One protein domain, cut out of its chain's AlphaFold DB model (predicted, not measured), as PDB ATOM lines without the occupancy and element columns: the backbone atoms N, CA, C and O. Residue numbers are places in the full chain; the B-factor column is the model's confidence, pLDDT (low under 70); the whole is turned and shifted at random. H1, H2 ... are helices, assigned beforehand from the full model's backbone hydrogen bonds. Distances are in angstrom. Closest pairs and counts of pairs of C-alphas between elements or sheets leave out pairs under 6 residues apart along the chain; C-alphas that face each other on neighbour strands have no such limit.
ATOM      1  N   THR A  87      37.145 -41.888 -48.978       85.62
ATOM      2  CA  THR A  87      37.149 -40.484 -48.545       85.62
ATOM      3  C   THR A  87      35.749 -39.877 -48.582       85.62
ATOM      4  O   THR A  87      35.317 -39.265 -47.608       85.62
ATOM      5  N   LYS A  88      35.014 -40.068 -49.687       90.56
ATOM      6  CA  LYS A  88      33.657 -39.528 -49.840       90.56
ATOM      7  C   LYS A  88      32.670 -40.227 -48.909       90.56
ATOM      8  O   LYS A  88      31.802 -39.581 -48.332       90.56
ATOM      9  N   PHE A  89      32.820 -41.535 -48.750       88.69
ATOM     10  CA  PHE A  89      32.030 -42.347 -47.838       88.69
ATOM     11  C   PHE A  89      32.209 -41.886 -46.386       88.69
ATOM     12  O   PHE A  89      31.224 -41.574 -45.716       88.69
ATOM     13  N   SER A  90      33.457 -41.761 -45.930       86.62
ATOM     14  CA  SER A  90      33.793 -41.278 -44.590       86.62
ATOM     15  C   SER A  90      33.310 -39.847 -44.355       86.62
ATOM     16  O   SER A  90      32.750 -39.572 -43.301       86.62
ATOM     17  N   GLU A  91      33.423 -38.946 -45.335       89.56
ATOM     18  CA  GLU A  91      32.876 -37.583 -45.243       89.56
ATOM     19  C   GLU A  91      31.353 -37.585 -45.020       89.56
ATOM     20  O   GLU A  91      30.857 -36.944 -44.094       89.56
ATOM     21  N   LEU A  92      30.603 -38.339 -45.831       89.31
ATOM     22  CA  LEU A  92      29.135 -38.375 -45.775       89.31
ATOM     23  C   LEU A  92      28.592 -39.008 -44.485       89.31
ATOM     24  O   LEU A  92      27.490 -38.663 -44.045       89.31
ATOM     25  N   LEU A  93      29.358 -39.919 -43.881       87.62
ATOM     26  CA  LEU A  93      29.019 -40.581 -42.618       87.62
ATOM     27  C   LEU A  93      29.757 -39.999 -41.405       87.62
ATOM     28  O   LEU A  93      29.561 -40.481 -40.296       87.62
ATOM     29  N   SER A  94      30.567 -38.949 -41.585       85.81
ATOM     30  CA  SER A  94      31.376 -38.335 -40.517       85.81
ATOM     31  C   SER A  94      32.302 -39.327 -39.791       85.81
ATOM     32  O   SER A  94      32.422 -39.304 -38.567       85.81
ATOM     33  N   ARG A  95      32.960 -40.207 -40.554       81.31
ATOM     34  CA  ARG A  95      33.899 -41.233 -40.073       81.31
ATOM     35  C   ARG A  95      35.353 -40.859 -40.370       81.31
ATOM     36  O   ARG A  95      35.628 -40.035 -41.239       81.31
ATOM     37  N   ASP A  96      36.287 -41.504 -39.676       79.06
ATOM     38  CA  ASP A  96      37.711 -41.431 -40.012       79.06
ATOM     39  C   ASP A  96      38.018 -42.261 -41.279       79.06
ATOM     40  O   ASP A  96      37.362 -43.263 -41.569       79.06
ATOM     41  N   VAL A  97      38.978 -41.807 -42.089       70.69
ATOM     42  CA  VAL A  97      39.328 -42.427 -43.387       70.69
ATOM     43  C   VAL A  97      40.224 -43.663 -43.203       70.69
ATOM     44  O   VAL A  97      40.300 -44.503 -44.097       70.69
ATOM     45  N   PHE A  98      40.894 -43.792 -42.055       68.12
ATOM     46  CA  PHE A  98      41.894 -44.825 -41.779       68.12
ATOM     47  C   PHE A  98      41.453 -45.850 -40.725       68.12
ATOM     48  O   PHE A  98      42.107 -46.885 -40.605       68.12
ATOM     49  N   SER A  99      40.385 -45.588 -39.963       64.56
ATOM     50  CA  SER A  99      40.013 -46.423 -38.814       64.56
ATOM     51  C   SER A  99      39.377 -47.765 -39.185       64.56
ATOM     52  O   SER A  99      39.748 -48.774 -38.598       64.56
ATOM     53  N   ASP A 100      38.461 -47.799 -40.160       65.56
ATOM     54  CA  ASP A 100      37.728 -49.012 -40.541       65.56
ATOM     55  C   ASP A 100      37.624 -49.133 -42.061       65.56
ATOM     56  O   ASP A 100      36.914 -48.373 -42.708       65.56
ATOM     57  N   GLU A 101      38.311 -50.112 -42.651       72.62
ATOM     58  CA  GLU A 101      38.191 -50.410 -44.087       72.62
ATOM     59  C   GLU A 101      37.055 -51.399 -44.389       72.62
ATOM     60  O   GLU A 101      36.639 -51.537 -45.540       72.62
ATOM     61  N   ASN A 102      36.570 -52.112 -43.366       75.19
ATOM     62  CA  ASN A 102      35.475 -53.069 -43.470       75.19
ATOM     63  C   ASN A 102      34.263 -52.546 -42.692       75.19
ATOM     64  O   ASN A 102      34.143 -52.747 -41.483       75.19
ATOM     65  N   TYR A 103      33.398 -51.804 -43.380       78.38
ATOM     66  CA  TYR A 103      32.337 -51.043 -42.731       78.38
ATOM     67  C   TYR A 103      31.194 -51.923 -42.233       78.38
ATOM     68  O   TYR A 103      30.547 -52.630 -43.004       78.38
ATOM     69  N   VAL A 104      30.869 -51.761 -40.953       85.50
ATOM     70  CA  VAL A 104      29.565 -52.128 -40.403       85.50
ATOM     71  C   VAL A 104      28.758 -50.842 -40.236       85.50
ATOM     72  O   VAL A 104      29.213 -49.898 -39.583       85.50
ATOM     73  N   PHE A 105      27.586 -50.783 -40.869       88.75
ATOM     74  CA  PHE A 105      26.658 -49.664 -40.706       88.75
ATOM     75  C   PHE A 105      25.947 -49.764 -39.355       88.75
ATOM     76  O   PHE A 105      25.437 -50.836 -39.009       88.75
ATOM     77  N   SER A 106      25.897 -48.658 -38.616       90.56
ATOM     78  CA  SER A 106      25.063 -48.533 -37.421       90.56
ATOM     79  C   SER A 106      23.581 -48.516 -37.805       90.56
ATOM     80  O   SER A 106      23.228 -48.242 -38.953       90.56
ATOM     81  N   GLU A 107      22.692 -48.796 -36.851       94.75
ATOM     82  CA  GLU A 107      21.245 -48.708 -37.104       94.75
ATOM     83  C   GLU A 107      20.825 -47.287 -37.515       94.75
ATOM     84  O   GLU A 107      20.071 -47.130 -38.468       94.75
ATOM     85  N   GLU A 108      21.404 -46.251 -36.898       92.31
ATOM     86  CA  GLU A 108      21.159 -44.852 -37.278       92.31
ATOM     87  C   GLU A 108      21.576 -44.563 -38.730       92.31
ATOM     88  O   GLU A 108      20.873 -43.878 -39.473       92.31
ATOM     89  N   GLU A 109      22.718 -45.090 -39.178       92.00
ATOM     90  CA  GLU A 109      23.154 -44.917 -40.564       92.00
ATOM     91  C   GLU A 109      22.250 -45.663 -41.542       92.00
ATOM     92  O   GLU A 109      21.969 -45.129 -42.614       92.00
ATOM     93  N   LYS A 110      21.777 -46.864 -41.188       94.31
ATOM     94  CA  LYS A 110      20.808 -47.611 -42.003       94.31
ATOM     95  C   LYS A 110      19.508 -46.824 -42.153       94.31
ATOM     96  O   LYS A 110      19.080 -46.598 -43.281       94.31
ATOM     97  N   GLU A 111      18.952 -46.316 -41.053       95.44
ATOM     98  CA  GLU A 111      17.749 -45.472 -41.071       95.44
ATOM     99  C   GLU A 111      17.937 -44.223 -41.944       95.44
ATOM    100  O   GLU A 111      17.067 -43.871 -42.742       95.44
ATOM    101  N   ARG A 112      19.102 -43.566 -41.857       93.62
ATOM    102  CA  ARG A 112      19.430 -42.417 -42.715       93.62
ATOM    103  C   ARG A 112      19.543 -42.803 -44.187       93.62
ATOM    104  O   ARG A 112      19.093 -42.044 -45.040       93.62
ATOM    105  N   LEU A 113      20.156 -43.941 -44.503       93.62
ATOM    106  CA  LEU A 113      20.306 -44.434 -45.878       93.62
ATOM    107  C   LEU A 113      18.972 -44.863 -46.505       93.62
ATOM    108  O   LEU A 113      18.836 -44.775 -47.731       93.62
ATOM    109  N   ASP A 114      18.010 -45.277 -45.681       95.50
ATOM    110  CA  ASP A 114      16.645 -45.604 -46.097       95.50
ATOM    111  C   ASP A 114      15.795 -44.357 -46.400       95.50
ATOM    112  O   ASP A 114      14.830 -44.448 -47.167       95.50
ATOM    113  N   ASP A 115      16.171 -43.169 -45.898       96.25
ATOM    114  CA  ASP A 115      15.550 -41.918 -46.341       96.25
ATOM    115  C   ASP A 115      15.760 -41.736 -47.860       96.25
ATOM    116  O   ASP A 115      16.893 -41.712 -48.356       96.25
ATOM    117  N   PRO A 116      14.686 -41.575 -48.652       95.69
ATOM    118  CA  PRO A 116      14.790 -41.584 -50.105       95.69
ATOM    119  C   PRO A 116      15.569 -40.391 -50.665       95.69
ATOM    120  O   PRO A 116      16.084 -40.484 -51.783       95.69
ATOM    121  N   VAL A 117      15.641 -39.260 -49.957       95.69
ATOM    122  CA  VAL A 117      16.397 -38.087 -50.411       95.69
ATOM    123  C   VAL A 117      17.876 -38.290 -50.112       95.69
ATOM    124  O   VAL A 117      18.685 -38.248 -51.046       95.69
ATOM    125  N   PHE A 118      18.217 -38.574 -48.856       94.31
ATOM    126  CA  PHE A 118      19.590 -38.802 -48.425       94.31
ATOM    127  C   PHE A 118      20.196 -40.017 -49.123       94.31
ATOM    128  O   PHE A 118      21.251 -39.889 -49.738       94.31
ATOM    129  N   GLY A 119      19.516 -41.164 -49.144       95.00
ATOM    130  CA  GLY A 119      20.004 -42.378 -49.799       95.00
ATOM    131  C   GLY A 119      20.291 -42.186 -51.293       95.00
ATOM    132  O   GLY A 119      21.284 -42.703 -51.812       95.00
ATOM    133  N   ARG A 120      19.473 -41.391 -52.004       95.69
ATOM    134  CA  ARG A 120      19.755 -41.025 -53.405       95.69
ATOM    135  C   ARG A 120      20.973 -40.116 -53.529       95.69
ATOM    136  O   ARG A 120      21.819 -40.376 -54.383       95.69
ATOM    137  N   GLN A 121      21.067 -39.074 -52.706       95.25
ATOM    138  CA  GLN A 121      22.209 -38.154 -52.710       95.25
ATOM    139  C   GLN A 121      23.512 -38.875 -52.360       95.25
ATOM    140  O   GLN A 121      24.519 -38.667 -53.029       95.25
ATOM    141  N   PHE A 122      23.467 -39.772 -51.378       94.19
ATOM    142  CA  PHE A 122      24.581 -40.601 -50.945       94.19
ATOM    143  C   PHE A 122      25.103 -41.472 -52.092       94.19
ATOM    144  O   PHE A 122      26.263 -41.343 -52.481       94.19
ATOM    145  N   ARG A 123      24.238 -42.288 -52.715       93.19
ATOM    146  CA  ARG A 123      24.629 -43.130 -53.863       93.19
ATOM    147  C   ARG A 123      25.155 -42.301 -55.035       93.19
ATOM    148  O   ARG A 123      26.168 -42.662 -55.627       93.19
ATOM    149  N   HIS A 124      24.498 -41.183 -55.346       94.50
ATOM    150  CA  HIS A 124      24.934 -40.287 -56.416       94.50
ATOM    151  C   HIS A 124      26.319 -39.691 -56.137       94.50
ATOM    152  O   HIS A 124      27.153 -39.632 -57.036       94.50
ATOM    153  N   ALA A 125      26.589 -39.271 -54.900       94.88
ATOM    154  CA  ALA A 125      27.882 -38.720 -54.512       94.88
ATOM    155  C   ALA A 125      29.010 -39.762 -54.602       94.88
ATOM    156  O   ALA A 125      30.089 -39.427 -55.088       94.88
ATOM    157  N   LEU A 126      28.760 -41.016 -54.202       93.00
ATOM    158  CA  LEU A 126      29.738 -42.104 -54.345       93.00
ATOM    159  C   LEU A 126      30.036 -42.421 -55.817       93.00
ATOM    160  O   LEU A 126      31.197 -42.524 -56.204       93.00
ATOM    161  N   GLU A 127      29.004 -42.520 -56.658       92.94
ATOM    162  CA  GLU A 127      29.185 -42.728 -58.101       92.94
ATOM    163  C   GLU A 127      29.929 -41.554 -58.755       92.94
ATOM    164  O   GLU A 127      30.817 -41.761 -59.588       92.94
ATOM    165  N   GLN A 128      29.620 -40.314 -58.367       94.06
ATOM    166  CA  GLN A 128      30.322 -39.129 -58.860       94.06
ATOM    167  C   GLN A 128      31.808 -39.153 -58.476       94.06
ATOM    168  O   GLN A 128      32.658 -38.867 -59.321       94.06
ATOM    169  N   ASP A 129      32.123 -39.526 -57.234       92.94
ATOM    170  CA  ASP A 129      33.498 -39.670 -56.754       92.94
ATOM    171  C   ASP A 129      34.257 -40.731 -57.560       92.94
ATOM    172  O   ASP A 129      35.282 -40.428 -58.172       92.94
ATOM    173  N   MET A 130      33.696 -41.936 -57.699       91.56
ATOM    174  CA  MET A 130      34.323 -43.018 -58.464       91.56
ATOM    175  C   MET A 130      34.564 -42.660 -59.937       91.56
ATOM    176  O   MET A 130      35.603 -43.016 -60.501       91.56
ATOM    177  N   ASN A 131      33.626 -41.954 -60.577       92.81
ATOM    178  CA  ASN A 131      33.767 -41.536 -61.974       92.81
ATOM    179  C   ASN A 131      34.759 -40.373 -62.162       92.81
ATOM    180  O   ASN A 131      35.276 -40.195 -63.267       92.81
ATOM    181  N   SER A 132      35.080 -39.619 -61.104       91.88
ATOM    182  CA  SER A 132      36.078 -38.539 -61.148       91.88
ATOM    183  C   SER A 132      37.522 -39.044 -61.277       91.88
ATOM    184  O   SER A 132      38.411 -38.299 -61.688       91.88
ATOM    185  N   LEU A 133      37.756 -40.330 -60.994       91.38
ATOM    186  CA  LEU A 133      39.092 -40.917 -60.913       91.38
ATOM    187  C   LEU A 133      39.678 -41.350 -62.258       91.38
ATOM    188  O   LEU A 133      40.814 -41.810 -62.284       91.38
TER     189      LEU A 133
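Overview. This is residues 87 to 133 of the 423 residues of an uncharacterized protein of Phlebia centrifuga (UniProt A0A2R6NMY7). Two helices, H2 and H3, meet at a corner as an L with one short arm and one long one, and the short helix H1 packs beside the long arm, H3, inside the L. From the end of H1 a long loop, residues 94 to 106, runs out on the side away from H3 and returns to the start of H2. H1 touches H3, which meets it with residues 122 to 129 alone, and is close to H2 but not clearly touching it. The printed part has 47 residues with three named helices, in the order H1, H2, H3, and no named strand; its class is all helix. It is only just compact, close to loose, with a radius of gyration of the C-alphas of 11.1 A, and the C-alphas span 29 by 25 by 14 A.

Arrangement. H1, residues 87 to 93, touches H3, residues 116 to 133, with the C-alphas of Lys 88 and Leu 126 the closest at 6.5 A. The two run opposite ways at a shallow tilt of 10 degrees, their centres 10.5 A apart, and H3 touches H1 with residues 122 to 129 alone. H2, residues 107 to 114, is close to H1 but not clearly touching it; the closest C-alphas, those of Leu 93 and Glu 109, are 7.6 A apart. The lines of H1 and H2 are about perpendicular, at 76 degrees. H2 and H3 touch only at the corner by their link, where the closest C-alphas, those of Leu 113 and Gly 119, are 4.4 A apart. H3 touches H2 with residues 118 to 122 alone. The lines of H2 and H3 are about perpendicular, at 84 degrees. In H1 and H2 every O i to N i+4 pair is within hydrogen-bond range; in H3 it is 12 of 14.

Along the chain. H1 has 7 residues, from Thr 87, with its C-alpha at (37.149, -40.484, -48.545), to Leu 93, and measures 10.1 A from first to last C-alpha. H2 has 8 residues, from Glu 107, with its C-alpha at (21.245, -48.708, -37.104), to Asp 114, and measures 10.6 A. H3, the longest with 18 residues, runs 26.6 A from Pro 116 to Leu 133, whose C-alpha is at (39.092, -40.917, -60.913).

Size, cuts and confidence. The two C-alphas farthest apart, those of Glu 107 and Leu 133, are 30.8 A apart, while the first and last printed C-alphas are 12.5 A apart. The printed part has no cut. The link from H1 to H2 is long, with 13 residues, and the link from H2 to H3 is tight, with 1 residue. The mean pLDDT of the printed part is 88.5, and residues 98 to 100, in the long link, are under 70.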